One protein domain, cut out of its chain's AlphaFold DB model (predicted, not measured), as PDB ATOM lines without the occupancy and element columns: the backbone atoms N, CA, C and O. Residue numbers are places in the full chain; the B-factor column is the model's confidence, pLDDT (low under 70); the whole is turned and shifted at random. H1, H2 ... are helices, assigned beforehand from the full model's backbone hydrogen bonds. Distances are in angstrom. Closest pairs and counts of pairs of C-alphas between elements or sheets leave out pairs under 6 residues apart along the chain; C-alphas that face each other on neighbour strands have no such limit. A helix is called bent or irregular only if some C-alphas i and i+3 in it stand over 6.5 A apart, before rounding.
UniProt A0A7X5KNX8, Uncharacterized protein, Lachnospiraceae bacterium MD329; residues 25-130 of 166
ATOM      1  N   ARG A  25      33.514  18.191  31.730       89.19
ATOM      2  CA  ARG A  25      32.217  17.817  31.159       89.19
ATOM      3  C   ARG A  25      31.938  18.500  29.819       89.19
ATOM      4  O   ARG A  25      31.347  17.895  28.925       89.19
ATOM      5  N   ILE A  26      32.362  19.752  29.674       89.56
ATOM      6  CA  ILE A  26      32.286  20.495  28.414       89.56
ATOM      7  C   ILE A  26      33.180  19.829  27.365       89.56
ATOM      8  O   ILE A  26      32.710  19.535  26.268       89.56
ATOM      9  N   GLU A  27      34.431  19.520  27.698       91.62
ATOM     10  CA  GLU A  27      35.364  18.845  26.791       91.62
ATOM     11  C   GLU A  27      34.848  17.481  26.320       91.62
ATOM     12  O   GLU A  27      34.955  17.159  25.137       91.62
ATOM     13  N   GLU A  28      34.239  16.686  27.202       91.44
ATOM     14  CA  GLU A  28      33.585  15.427  26.821       91.44
ATOM     15  C   GLU A  28      32.488  15.638  25.774       91.44
ATOM     16  O   GLU A  28      32.379  14.875  24.810       91.44
ATOM     17  N   LYS A  29      31.672  16.682  25.944       90.62
ATOM     18  CA  LYS A  29      30.589  17.019  25.016       90.62
ATOM     19  C   LYS A  29      31.126  17.478  23.663       90.62
ATOM     20  O   LYS A  29      30.595  17.052  22.637       90.62
ATOM     21  N   TYR A  30      32.206  18.256  23.655       92.50
ATOM     22  CA  TYR A  30      32.932  18.620  22.438       92.50
ATOM     23  C   TYR A  30      33.497  17.388  21.722       92.50
ATOM     24  O   TYR A  30      33.201  17.181  20.549       92.50
ATOM     25  N   LYS A  31      34.185  16.489  22.438       94.19
ATOM     26  CA  LYS A  31      34.704  15.231  21.864       94.19
ATOM     27  C   LYS A  31      33.597  14.356  21.267       94.19
ATOM     28  O   LYS A  31      33.778  13.762  20.200       94.19
ATOM     29  N   ALA A  32      32.445  14.266  21.933       90.94
ATOM     30  CA  ALA A  32      31.292  13.519  21.430       90.94
ATOM     31  C   ALA A  32      30.708  14.145  20.149       90.94
ATOM     32  O   ALA A  32      30.346  13.425  19.210       90.94
ATOM     33  N   PHE A  33      30.644  15.477  20.087       93.75
ATOM     34  CA  PHE A  33      30.245  16.201  18.884       93.75
ATOM     35  C   PHE A  33      31.232  15.983  17.735       93.75
ATOM     36  O   PHE A  33      30.794  15.612  16.647       93.75
ATOM     37  N   ASP A  34      32.535  16.136  17.976       95.25
ATOM     38  CA  ASP A  34      33.578  15.943  16.964       95.25
ATOM     39  C   ASP A  34      33.517  14.527  16.389       95.25
ATOM     40  O   ASP A  34      33.439  14.346  15.176       95.25
ATOM     41  N   THR A  35      33.380  13.523  17.259       94.25
ATOM     42  CA  THR A  35      33.190  12.123  16.848       94.25
ATOM     43  C   THR A  35      31.967  11.951  15.942       94.25
ATOM     44  O   THR A  35      32.012  11.216  14.953       94.25
ATOM     45  N   THR A  36      30.850  12.607  16.265       93.94
ATOM     46  CA  THR A  36      29.621  12.546  15.453       93.94
ATOM     47  C   THR A  36      29.807  13.264  14.117       93.94
ATOM     48  O   THR A  36      29.390  12.752  13.077       93.94
ATOM     49  N   SER A  37      30.471  14.421  14.129       95.81
ATOM     50  CA  SER A  37      30.801  15.194  12.933       95.81
ATOM     51  C   SER A  37      31.696  14.397  11.988       95.81
ATOM     52  O   SER A  37      31.412  14.322  10.794       95.81
ATOM     53  N   ASP A  38      32.728  13.740  12.507       97.12
ATOM     54  CA  ASP A  38      33.671  12.971  11.699       97.12
ATOM     55  C   ASP A  38      33.041  11.703  11.122       97.12
ATOM     56  O   ASP A  38      33.258  11.388   9.949       97.12
ATOM     57  N   LYS A  39      32.168  11.027  11.881       96.19
ATOM     58  CA  LYS A  39      31.344   9.930  11.345       96.19
ATOM     59  C   LYS A  39      30.462  10.402  10.193       96.19
ATOM     60  O   LYS A  39      30.428   9.746   9.152       96.19
ATOM     61  N   LEU A  40      29.782  11.542  10.348       97.12
ATOM     62  CA  LEU A  40      28.937  12.108   9.297       97.12
ATOM     63  C   LEU A  40      29.757  12.438   8.039       97.12
ATOM     64  O   LEU A  40      29.399  11.980   6.957       97.12
ATOM     65  N   LYS A  41      30.894  13.135   8.184       97.38
ATOM     66  CA  LYS A  41      31.808  13.441   7.066       97.38
ATOM     67  C   LYS A  41      32.287  12.175   6.360       97.38
ATOM     68  O   LYS A  41      32.345  12.135   5.133       97.38
ATOM     69  N   SER A  42      32.630  11.132   7.119       97.62
ATOM     70  CA  SER A  42      33.072   9.860   6.547       97.62
ATOM     71  C   SER A  42      31.971   9.196   5.723       97.62
ATOM     72  O   SER A  42      32.253   8.695   4.637       97.62
ATOM     73  N   VAL A  43      30.725   9.192   6.204       98.00
ATOM     74  CA  VAL A  43      29.588   8.640   5.454       98.00
ATOM     75  C   VAL A  43      29.318   9.461   4.195       98.00
ATOM     76  O   VAL A  43      29.117   8.885   3.129       98.00
ATOM     77  N   GLU A  44      29.370  10.791   4.277       97.56
ATOM     78  CA  GLU A  44      29.195  11.674   3.119       97.56
ATOM     79  C   GLU A  44      30.279  11.463   2.057       97.56
ATOM     80  O   GLU A  44      29.968  11.380   0.866       97.56
ATOM     81  N   LYS A  45      31.538  11.302   2.480       98.00
ATOM     82  CA  LYS A  45      32.644  10.960   1.583       98.00
ATOM     83  C   LYS A  45      32.413   9.605   0.913       98.00
ATOM     84  O   LYS A  45      32.430   9.525  -0.311       98.00
ATOM     85  N   ASN A  46      32.114   8.569   1.697       96.88
ATOM     86  CA  ASN A  46      31.862   7.226   1.171       96.88
ATOM     87  C   ASN A  46      30.679   7.209   0.193       96.88
ATOM     88  O   ASN A  46      30.719   6.512  -0.819       96.88
ATOM     89  N   LEU A  47      29.634   7.993   0.461       97.69
ATOM     90  CA  LEU A  47      28.489   8.149  -0.431       97.69
ATOM     91  C   LEU A  47      28.894   8.803  -1.760       97.69
ATOM     92  O   LEU A  47      28.462   8.353  -2.823       97.69
ATOM     93  N   SER A  48      29.737   9.838  -1.716       97.62
ATOM     94  CA  SER A  48      30.303  10.473  -2.911       97.62
ATOM     95  C   SER A  48      31.117   9.477  -3.742       97.62
ATOM     96  O   SER A  48      30.844   9.294  -4.931       97.62
ATOM     97  N   ASP A  49      32.042   8.760  -3.105       95.94
ATOM     98  CA  ASP A  49      32.904   7.770  -3.758       95.94
ATOM     99  C   ASP A  49      32.072   6.629  -4.371       95.94
ATOM    100  O   ASP A  49      32.274   6.236  -5.524       95.94
ATOM    101  N   THR A  50      31.046   6.164  -3.650       96.06
ATOM    102  CA  THR A  50      30.090   5.151  -4.127       96.06
ATOM    103  C   THR A  50      29.306   5.646  -5.343       96.06
ATOM    104  O   THR A  50      29.101   4.896  -6.298       96.06
ATOM    105  N   ASN A  51      28.888   6.914  -5.364       96.88
ATOM    106  CA  ASN A  51      28.186   7.504  -6.504       96.88
ATOM    107  C   ASN A  51      29.074   7.610  -7.752       96.88
ATOM    108  O   ASN A  51      28.601   7.331  -8.859       96.88
ATOM    109  N   ILE A  52      30.346   7.978  -7.583       96.62
ATOM    110  CA  ILE A  52      31.333   8.014  -8.670       96.62
ATOM    111  C   ILE A  52      31.545   6.601  -9.222       96.62
ATOM    112  O   ILE A  52      31.412   6.383 -10.430       96.62
ATOM    113  N   LEU A  53      31.776   5.622  -8.340       95.62
ATOM    114  CA  LEU A  53      31.927   4.217  -8.714       95.62
ATOM    115  C   LEU A  53      30.701   3.702  -9.482       95.62
ATOM    116  O   LEU A  53      30.840   3.161 -10.579       95.62
ATOM    117  N   ARG A  54      29.492   3.940  -8.961       96.12
ATOM    118  CA  ARG A  54      28.220   3.570  -9.601       96.12
ATOM    119  C   ARG A  54      28.110   4.129 -11.019       96.12
ATOM    120  O   ARG A  54      27.719   3.410 -11.939       96.12
ATOM    121  N   LYS A  55      28.466   5.405 -11.209       97.56
ATOM    122  CA  LYS A  55      28.421   6.075 -12.516       97.56
ATOM    123  C   LYS A  55      29.375   5.422 -13.514       97.56
ATOM    124  O   LYS A  55      28.970   5.170 -14.650       97.56
ATOM    125  N   HIS A  56      30.607   5.124 -13.103       97.00
ATOM    126  CA  HIS A  56      31.584   4.471 -13.973       97.00
ATOM    127  C   HIS A  56      31.205   3.027 -14.301       97.00
ATOM    128  O   HIS A  56      31.305   2.645 -15.464       97.00
ATOM    129  N   ILE A  57      30.682   2.254 -13.340       95.06
ATOM    130  CA  ILE A  57      30.155   0.903 -13.604       95.06
ATOM    131  C   ILE A  57      29.031   0.964 -14.640       95.06
ATOM    132  O   ILE A  57      29.082   0.255 -15.643       95.06
ATOM    133  N   SER A  58      28.044   1.839 -14.432       96.31
ATOM    134  CA  SER A  58      26.903   1.976 -15.341       96.31
ATOM    135  C   SER A  58      27.330   2.426 -16.742       96.31
ATOM    136  O   SER A  58      26.865   1.865 -17.733       96.31
ATOM    137  N   THR A  59      28.258   3.384 -16.836       97.38
ATOM    138  CA  THR A  59      28.800   3.876 -18.115       97.38
ATOM    139  C   THR A  59      29.597   2.792 -18.837       97.38
ATOM    140  O   THR A  59      29.424   2.586 -20.035       97.38
ATOM    141  N   TYR A  60      30.444   2.057 -18.118       95.50
ATOM    142  CA  TYR A  60      31.195   0.940 -18.681       95.50
ATOM    143  C   TYR A  60      30.256  -0.138 -19.229       95.50
ATOM    144  O   TYR A  60      30.405  -0.557 -20.375       95.50
ATOM    145  N   GLN A  61      29.259  -0.556 -18.444       94.56
ATOM    146  CA  GLN A  61      28.305  -1.589 -18.847       94.56
ATOM    147  C   GLN A  61      27.466  -1.166 -20.059       94.56
ATOM    148  O   GLN A  61      27.298  -1.964 -20.982       94.56
ATOM    149  N   SER A  62      26.975   0.076 -20.092       97.06
ATOM    150  CA  SER A  62      26.121   0.561 -21.182       97.06
ATOM    151  C   SER A  62      26.882   0.781 -22.490       97.06
ATOM    152  O   SER A  62      26.339   0.525 -23.564       97.06
ATOM    153  N   LEU A  63      28.146   1.208 -22.418       97.69
ATOM    154  CA  LEU A  63      28.960   1.520 -23.595       97.69
ATOM    155  C   LEU A  63      29.825   0.346 -24.066       97.69
ATOM    156  O   LEU A  63      30.323   0.371 -25.195       97.69
ATOM    157  N   LYS A  64      29.955  -0.720 -23.266       96.00
ATOM    158  CA  LYS A  64      30.701  -1.928 -23.638       96.00
ATOM    159  C   LYS A  64      30.300  -2.501 -25.006       96.00
ATOM    160  O   LYS A  64      31.205  -2.758 -25.798       96.00
ATOM    161  N   PRO A  65      29.007  -2.643 -25.363       97.75
ATOM    162  CA  PRO A  65      28.629  -3.149 -26.683       97.75
ATOM    163  C   PRO A  65      29.092  -2.252 -27.842       97.75
ATOM    164  O   PRO A  65      29.429  -2.758 -28.912       97.75
ATOM    165  N   ILE A  66      29.122  -0.929 -27.646       97.56
ATOM    166  CA  ILE A  66      29.595   0.034 -28.655       97.56
ATOM    167  C   ILE A  66      31.109  -0.092 -28.812       97.56
ATOM    168  O   ILE A  66      31.610  -0.195 -29.931       97.56
ATOM    169  N   TYR A  67      31.835  -0.162 -27.699       97.25
ATOM    170  CA  TYR A  67      33.284  -0.314 -27.717       97.25
ATOM    171  C   TYR A  67      33.730  -1.672 -28.288       97.25
ATOM    172  O   TYR A  67      34.694  -1.752 -29.051       97.25
ATOM    173  N   ASP A  68      32.991  -2.745 -28.004       97.31
ATOM    174  CA  ASP A  68      33.250  -4.065 -28.583       97.31
ATOM    175  C   ASP A  68      33.015  -4.064 -30.112       97.31
ATOM    176  O   ASP A  68      33.763  -4.715 -30.848       97.31
ATOM    177  N   LYS A  69      32.035  -3.294 -30.620       97.62
ATOM    178  CA  LYS A  69      31.852  -3.052 -32.067       97.62
ATOM    179  C   LYS A  69      32.995  -2.225 -32.657       97.62
ATOM    180  O   LYS A  69      33.508  -2.602 -33.707       97.62
ATOM    181  N   TYR A  70      33.434  -1.165 -31.975       96.81
ATOM    182  CA  TYR A  70      34.597  -0.366 -32.380       96.81
ATOM    183  C   TYR A  70      35.844  -1.242 -32.553       96.81
ATOM    184  O   TYR A  70      36.490  -1.212 -33.601       96.81
ATOM    185  N   LYS A  71      36.137  -2.106 -31.572       96.00
ATOM    186  CA  LYS A  71      37.286  -3.022 -31.623       96.00
ATOM    187  C   LYS A  71      37.256  -3.968 -32.823       96.00
ATOM    188  O   LYS A  71      38.320  -4.280 -33.357       96.00
ATOM    189  N   LYS A  72      36.063  -4.395 -33.244       96.75
ATOM    190  CA  LYS A  72      35.835  -5.306 -34.378       96.75
ATOM    191  C   LYS A  72      35.638  -4.587 -35.719       96.75
ATOM    192  O   LYS A  72      35.574  -5.253 -36.749       96.75
ATOM    193  N   SER A  73      35.515  -3.258 -35.727       95.88
ATOM    194  CA  SER A  73      35.261  -2.490 -36.948       95.88
ATOM    195  C   SER A  73      36.456  -2.556 -37.898       95.88
ATOM    196  O   SER A  73      37.597  -2.326 -37.496       95.88
ATOM    197  N   LYS A  74      36.180  -2.818 -39.182       94.00
ATOM    198  CA  LYS A  74      37.181  -2.746 -40.259       94.00
ATOM    199  C   LYS A  74      37.578  -1.300 -40.575       94.00
ATOM    200  O   LYS A  74      38.721  -1.052 -40.934       94.00
ATOM    201  N   ASN A  75      36.652  -0.354 -40.411       94.69
ATOM    202  CA  ASN A  75      36.903   1.074 -40.584       94.69
ATOM    203  C   ASN A  75      36.788   1.778 -39.226       94.69
ATOM    204  O   ASN A  75      35.727   2.279 -38.846       94.69
ATOM    205  N   LYS A  76      37.877   1.739 -38.449       93.38
ATOM    206  CA  LYS A  76      37.903   2.293 -37.088       93.38
ATOM    207  C   LYS A  76      37.770   3.810 -37.067       93.38
ATOM    208  O   LYS A  76      37.078   4.310 -36.195       93.38
ATOM    209  N   SER A  77      38.367   4.518 -38.026       95.25
ATOM    210  CA  SER A  77      38.341   5.986 -38.057       95.25
ATOM    211  C   SER A  77      36.928   6.538 -38.272       95.25
ATOM    212  O   SER A  77      36.494   7.399 -37.510       95.25
ATOM    213  N   ASP A  78      36.167   6.002 -39.234       96.56
ATOM    214  CA  ASP A  78      34.771   6.423 -39.439       96.56
ATOM    215  C   ASP A  78      33.887   6.066 -38.231       96.56
ATOM    216  O   ASP A  78      33.098   6.887 -37.764       96.56
ATOM    217  N   PHE A  79      34.067   4.869 -37.660       97.19
ATOM    218  CA  PHE A  79      33.334   4.465 -36.458       97.19
ATOM    219  C   PHE A  79      33.651   5.378 -35.267       97.19
ATOM    220  O   PHE A  79      32.743   5.800 -34.554       97.19
ATOM    221  N   GLU A  80      34.929   5.695 -35.057       95.38
ATOM    222  CA  GLU A  80      35.380   6.582 -33.989       95.38
ATOM    223  C   GLU A  80      34.809   7.981 -34.156       95.38
ATOM    224  O   GLU A  80      34.295   8.529 -33.193       95.38
ATOM    225  N   ASN A  81      34.790   8.531 -35.370       96.62
ATOM    226  CA  ASN A  81      34.179   9.835 -35.620       96.62
ATOM    227  C   ASN A  81      32.682   9.856 -35.268       96.62
ATOM    228  O   ASN A  81      32.208  10.836 -34.696       96.62
ATOM    229  N   ARG A  82      31.944   8.771 -35.546       96.94
ATOM    230  CA  ARG A  82      30.506   8.655 -35.229       96.94
ATOM    231  C   ARG A  82      30.213   8.386 -33.751       96.94
ATOM    232  O   ARG A  82      29.166   8.802 -33.268       96.94
ATOM    233  N   HIS A  83      31.111   7.696 -33.048       97.69
ATOM    234  CA  HIS A  83      30.923   7.238 -31.661       97.69
ATOM    235  C   HIS A  83      31.974   7.794 -30.694       97.69
ATOM    236  O   HIS A  83      32.292   7.187 -29.667       97.69
ATOM    237  N   ARG A  84      32.561   8.945 -31.034       97.38
ATOM    238  CA  ARG A  84      33.734   9.495 -30.344       97.38
ATOM    239  C   ARG A  84      33.477   9.689 -28.858       97.38
ATOM    240  O   ARG A  84      34.307   9.340 -28.023       97.38
ATOM    241  N   ARG A  85      32.312  10.245 -28.527       98.06
ATOM    242  CA  ARG A  85      31.920  10.525 -27.145       98.06
ATOM    243  C   ARG A  85      31.792   9.233 -26.343       98.06
ATOM    244  O   ARG A  85      32.286   9.166 -25.223       98.06
ATOM    245  N   GLU A  86      31.133   8.226 -26.899       98.19
ATOM    246  CA  GLU A  86      30.910   6.933 -26.259       98.19
ATOM    247  C   GLU A  86      32.230   6.204 -26.015       98.19
ATOM    248  O   GLU A  86      32.444   5.666 -24.932       98.19
ATOM    249  N   ILE A  87      33.140   6.237 -26.988       97.75
ATOM    250  CA  ILE A  87      34.469   5.635 -26.864       97.75
ATOM    251  C   ILE A  87      35.259   6.314 -25.739       97.75
ATOM    252  O   ILE A  87      35.718   5.627 -24.830       97.75
ATOM    253  N   ILE A  88      35.326   7.650 -25.722       98.00
ATOM    254  CA  ILE A  88      36.032   8.405 -24.673       98.00
ATOM    255  C   ILE A  88      35.449   8.113 -23.282       98.00
ATOM    256  O   ILE A  88      36.190   7.877 -22.328       98.00
ATOM    257  N   LEU A  89      34.119   8.111 -23.146       98.31
ATOM    258  CA  LEU A  89      33.455   7.835 -21.866       98.31
ATOM    259  C   LEU A  89      33.678   6.395 -21.394       98.31
ATOM    260  O   LEU A  89      33.852   6.165 -20.190       98.31
ATOM    261  N   PHE A  90      33.680   5.434 -22.321       97.75
ATOM    262  CA  PHE A  90      33.997   4.045 -22.022       97.75
ATOM    263  C   PHE A  90      35.438   3.908 -21.533       97.75
ATOM    264  O   PHE A  90      35.656   3.309 -20.486       97.75
ATOM    265  N   GLU A  91      36.407   4.489 -22.239       96.69
ATOM    266  CA  GLU A  91      37.829   4.394 -21.891       96.69
ATOM    267  C   GLU A  91      38.141   5.069 -20.557       96.69
ATOM    268  O   GLU A  91      38.826   4.484 -19.717       96.69
ATOM    269  N   ALA A  92      37.567   6.248 -20.306       97.75
ATOM    270  CA  ALA A  92      37.678   6.918 -19.013       97.75
ATOM    271  C   ALA A  92      37.102   6.056 -17.878       97.75
ATOM    272  O   ALA A  92      37.712   5.934 -16.815       97.75
ATOM    273  N   SER A  93      35.948   5.424 -18.110       96.12
ATOM    274  CA  SER A  93      35.332   4.538 -17.121       96.12
ATOM    275  C   SER A  93      36.131   3.260 -16.923       96.12
ATOM    276  O   SER A  93      36.332   2.855 -15.788       96.12
ATOM    277  N   TYR A  94      36.644   2.657 -17.992       94.38
ATOM    278  CA  TYR A  94      37.508   1.485 -17.920       94.38
ATOM    279  C   TYR A  94      38.789   1.773 -17.133       94.38
ATOM    280  O   TYR A  94      39.161   0.970 -16.278       94.38
ATOM    281  N   LYS A  95      39.427   2.927 -17.364       95.19
ATOM    282  CA  LYS A  95      40.611   3.359 -16.615       95.19
ATOM    283  C   LYS A  95      40.303   3.506 -15.126       95.19
ATOM    284  O   LYS A  95      40.909   2.805 -14.326       95.19
ATOM    285  N   TYR A  96      39.300   4.315 -14.773       95.19
ATOM    286  CA  TYR A  96      38.878   4.491 -13.378       95.19
ATOM    287  C   TYR A  96      38.587   3.146 -12.702       95.19
ATOM    288  O   TYR A  96      39.063   2.866 -11.609       95.19
ATOM    289  N   LEU A  97      37.825   2.288 -13.383       93.19
ATOM    290  CA  LEU A  97      37.445   0.972 -12.886       93.19
ATOM    291  C   LEU A  97      38.635   0.025 -12.722       93.19
ATOM    292  O   LEU A  97      38.566  -0.863 -11.880       93.19
ATOM    293  N   SER A  98      39.689   0.169 -13.521       91.44
ATOM    294  CA  SER A  98      40.914  -0.629 -13.396       91.44
ATOM    295  C   SER A  98      41.739  -0.202 -12.183       91.44
ATOM    296  O   SER A  98      42.285  -1.060 -11.498       91.44
ATOM    297  N   ASP A  99      41.745   1.094 -11.864       90.94
ATOM    298  CA  ASP A  99      42.473   1.646 -10.716       90.94
ATOM    299  C   ASP A  99      41.811   1.288  -9.370       90.94
ATOM    300  O   ASP A  99      42.494   1.119  -8.362       90.94
ATOM    301  N   VAL A 100      40.480   1.143  -9.341       87.62
ATOM    302  CA  VAL A 100      39.703   0.851  -8.113       87.62
ATOM    303  C   VAL A 100      39.352  -0.631  -7.929       87.62
ATOM    304  O   VAL A 100      38.677  -0.996  -6.964       87.62
ATOM    305  N   GLN A 101      39.751  -1.501  -8.858       82.25
ATOM    306  CA  GLN A 101      39.460  -2.933  -8.785       82.25
ATOM    307  C   GLN A 101      40.218  -3.598  -7.632       82.25
ATOM    308  O   GLN A 101      41.444  -3.584  -7.579       82.25
ATOM    309  N   ILE A 102      39.485  -4.280  -6.752       65.12
ATOM    310  CA  ILE A 102      40.068  -5.119  -5.700       65.12
ATOM    311  C   ILE A 102      40.123  -6.552  -6.234       65.12
ATOM    312  O   ILE A 102      39.097  -7.129  -6.599       65.12
ATOM    313  N   ASN A 103      41.322  -7.135  -6.302       67.12
ATOM    314  CA  ASN A 103      41.561  -8.500  -6.797       67.12
ATOM    315  C   ASN A 103      41.059  -8.747  -8.235       67.12
ATOM    316  O   ASN A 103      40.575  -9.835  -8.552       67.12
ATOM    317  N   GLY A 104      41.129  -7.726  -9.096       69.75
ATOM    318  CA  GLY A 104      40.744  -7.829 -10.509       69.75
ATOM    319  C   GLY A 104      39.250  -8.068 -10.752       69.75
ATOM    320  O   GLY A 104      38.866  -8.507 -11.835       69.75
ATOM    321  N   LYS A 105      38.391  -7.826  -9.749       73.44
ATOM    322  CA  LYS A 105      36.936  -7.977  -9.867       73.44
ATOM    323  C   LYS A 105      36.231  -6.655  -9.609       73.44
ATOM    324  O   LYS A 105      36.466  -5.986  -8.606       73.44
ATOM    325  N   LEU A 106      35.324  -6.305 -10.517       77.81
ATOM    326  CA  LEU A 106      34.434  -5.164 -10.352       77.81
ATOM    327  C   LEU A 106      33.265  -5.537  -9.437       77.81
ATOM    328  O   LEU A 106      32.675  -6.606  -9.624       77.81
ATOM    329  N   PRO A 107      32.894  -4.679  -8.473       81.56
ATOM    330  CA  PRO A 107      31.684  -4.900  -7.701       81.56
ATOM    331  C   PRO A 107      30.457  -4.851  -8.620       81.56
ATOM    332  O   PRO A 107      30.398  -4.072  -9.573       81.56
ATOM    333  N   ALA A 108      29.469  -5.702  -8.335       89.44
ATOM    334  CA  ALA A 108      28.206  -5.704  -9.062       89.44
ATOM    335  C   ALA A 108      27.461  -4.379  -8.840       89.44
ATOM    336  O   ALA A 108      27.421  -3.875  -7.716       89.44
ATOM    337  N   LEU A 109      26.839  -3.840  -9.896       91.81
ATOM    338  CA  LEU A 109      26.102  -2.575  -9.822       91.81
ATOM    339  C   LEU A 109      25.009  -2.615  -8.744       91.81
ATOM    340  O   LEU A 109      24.843  -1.643  -8.013       91.81
ATOM    341  N   ASP A 110      24.331  -3.754  -8.593       92.94
ATOM    342  CA  ASP A 110      23.299  -3.951  -7.569       92.94
ATOM    343  C   ASP A 110      23.861  -3.829  -6.156       92.94
ATOM    344  O   ASP A 110      23.286  -3.129  -5.329       92.94
ATOM    345  N   LYS A 111      25.040  -4.409  -5.900       92.75
ATOM    346  CA  LYS A 111      25.717  -4.267  -4.607       92.75
ATOM    347  C   LYS A 111      26.054  -2.803  -4.321       92.75
ATOM    348  O   LYS A 111      25.748  -2.308  -3.245       92.75
ATOM    349  N   VAL A 112      26.611  -2.093  -5.305       95.00
ATOM    350  CA  VAL A 112      26.930  -0.660  -5.175       95.00
ATOM    351  C   VAL A 112      25.664   0.175  -4.932       95.00
ATOM    352  O   VAL A 112      25.691   1.135  -4.164       95.00
ATOM    353  N   ASN A 113      24.533  -0.194  -5.542       95.00
ATOM    354  CA  ASN A 113      23.245   0.451  -5.291       95.00
ATOM    355  C   ASN A 113      22.745   0.204  -3.862       95.00
ATOM    356  O   ASN A 113      22.295   1.153  -3.219       95.00
ATOM    357  N   THR A 114      22.837  -1.033  -3.367       96.44
ATOM    358  CA  THR A 114      22.489  -1.386  -1.984       96.44
ATOM    359  C   THR A 114      23.366  -0.635  -0.985       96.44
ATOM    360  O   THR A 114      22.840  -0.001  -0.073       96.44
ATOM    361  N   ASP A 115      24.684  -0.622  -1.190       94.50
ATOM    362  CA  ASP A 115      25.633   0.090  -0.326       94.50
ATOM    363  C   ASP A 115      25.321   1.593  -0.282       94.50
ATOM    364  O   ASP A 115      25.293   2.197   0.790       94.50
ATOM    365  N   ARG A 116      24.986   2.194  -1.432       97.38
ATOM    366  CA  ARG A 116      24.550   3.595  -1.508       97.38
ATOM    367  C   ARG A 116      23.289   3.855  -0.679       97.38
ATOM    368  O   ARG A 116      23.246   4.855   0.027       97.38
ATOM    369  N   ILE A 117      22.269   2.997  -0.771       97.69
ATOM    370  CA  ILE A 117      21.020   3.146   0.002       97.69
ATOM    371  C   ILE A 117      21.321   3.080   1.504       97.69
ATOM    372  O   ILE A 117      20.906   3.964   2.250       97.69
ATOM    373  N   ASN A 118      22.127   2.105   1.927       96.81
ATOM    374  CA  ASN A 118      22.540   1.966   3.322       96.81
ATOM    375  C   ASN A 118      23.298   3.208   3.827       96.81
ATOM    376  O   ASN A 118      23.077   3.653   4.953       96.81
ATOM    377  N   LEU A 119      24.179   3.786   3.003       97.81
ATOM    378  CA  LEU A 119      24.907   5.013   3.338       97.81
ATOM    379  C   LEU A 119      23.978   6.229   3.464       97.81
ATOM    380  O   LEU A 119      24.173   7.039   4.369       97.81
ATOM    381  N   GLU A 120      22.954   6.356   2.616       97.50
ATOM    382  CA  GLU A 120      21.956   7.433   2.733       97.50
ATOM    383  C   GLU A 120      21.149   7.321   4.032       97.50
ATOM    384  O   GLU A 120      20.963   8.315   4.739       97.50
ATOM    385  N   GLU A 121      20.725   6.112   4.408       96.69
ATOM    386  CA  GLU A 121      20.029   5.883   5.678       96.69
ATOM    387  C   GLU A 121      20.916   6.207   6.887       96.69
ATOM    388  O   GLU A 121      20.472   6.843   7.848       96.69
ATOM    389  N   GLN A 122      22.190   5.801   6.845       96.38
ATOM    390  CA  GLN A 122      23.163   6.133   7.886       96.38
ATOM    391  C   GLN A 122      23.385   7.642   7.984       96.38
ATOM    392  O   GLN A 122      23.376   8.190   9.085       96.38
ATOM    393  N   LYS A 123      23.529   8.327   6.844       97.00
ATOM    394  CA  LYS A 123      23.669   9.782   6.782       97.00
ATOM    395  C   LYS A 123      22.467  10.471   7.419       97.00
ATOM    396  O   LYS A 123      22.653  11.376   8.227       97.00
ATOM    397  N   GLN A 124      21.247  10.041   7.098       95.94
ATOM    398  CA  GLN A 124      20.033  10.635   7.655       95.94
ATOM    399  C   GLN A 124      19.979  10.502   9.184       95.94
ATOM    400  O   GLN A 124      19.676  11.480   9.868       95.94
ATOM    401  N   LYS A 125      20.322   9.323   9.721       94.44
ATOM    402  CA  LYS A 125      20.387   9.078  11.173       94.44
ATOM    403  C   LYS A 125      21.455   9.953  11.840       94.44
ATOM    404  O   LYS A 125      21.142  10.712  12.752       94.44
ATOM    405  N   LEU A 126      22.682   9.936  11.314       95.19
ATOM    406  CA  LEU A 126      23.798  10.731  11.839       95.19
ATOM    407  C   LEU A 126      23.539  12.236  11.765       95.19
ATOM    408  O   LEU A 126      23.999  12.984  12.622       95.19
ATOM    409  N   TYR A 127      22.796  12.700  10.763       95.19
ATOM    410  CA  TYR A 127      22.468  14.112  10.628       95.19
ATOM    411  C   TYR A 127      21.511  14.597  11.728       95.19
ATOM    412  O   TYR A 127      21.639  15.730  12.201       95.19
ATOM    413  N   ALA A 128      20.582  13.745  12.176       93.94
ATOM    414  CA  ALA A 128      19.733  14.041  13.328       93.94
ATOM    415  C   ALA A 128      20.564  14.145  14.619       93.94
ATOM    416  O   ALA A 128      20.440  15.136  15.348       93.94
ATOM    417  N   ASP A 129      21.467  13.188  14.847       92.06
ATOM    418  CA  ASP A 129      22.375  13.184  16.001       92.06
ATOM    419  C   ASP A 129      23.307  14.399  15.993       92.06
ATOM    420  O   ASP A 129      23.452  15.091  17.002       92.06
ATOM    421  N   TYR A 130      23.868  14.733  14.831       95.00
ATOM    422  CA  TYR A 130      24.700  15.915  14.634       95.00
ATOM    423  C   TYR A 130      23.952  17.207  14.977       95.00
ATOM    424  O   TYR A 130      24.484  18.060  15.690       95.00
TER     425      TYR A 130
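This is residues 25 to 130 of the 166 residues of an uncharacterized protein of Lachnospiraceae bacterium MD329 (UniProt A0A7X5KNX8). One very long helix, H1, makes the axis of a rod; past its bend the chain turns back through short H2, H3 crosses over H1a near residues 53 to 60, and H4 runs beside H1a. Residues 25 to 31 stick out. The printed part has 106 residues, 93 of them in four named helices in the order H1, H2, H3, H4, with no named strand; its class is all helix, and it is extended, with a radius of gyration of the C-alphas of 20.3 A and spans of 74 by 25 by 22 A.

H1, residues 25 to 72, starts at C-alpha 25 (32.217, 17.817, 31.159). Assigned as one helix by its hydrogen bonds, it is bent, C-alphas 62 and 65 being 7.1 A apart: H1a, 25 to 62, spans 55.4 A; H1b is 65 to 72. H2 is 76 to 82, H3 84 to 99, 22.9 A, and H4 109 to 130, 30.7 A, ending at C-alpha 130 (24.700, 15.915, 14.634).

H1a touches H4, opposite ways at a shallow tilt of 22 degrees; closest are C-alphas of Leu 40 and Leu 126, 5.9 A. With residues 53 to 60 alone it touches H3 at a steep tilt of 48 degrees; closest are C-alphas of His 56 and Ser 93, 4.9 A. Every O i to N i+4 pair is within hydrogen-bond range in H1a, H1b, H2, H3 and H4.

The C-alphas farthest apart, of Arg 25 and Lys 74, are 74.5 A apart. The printed part has no cut and no long link; pLDDT is under 70 at residues 102 to 104.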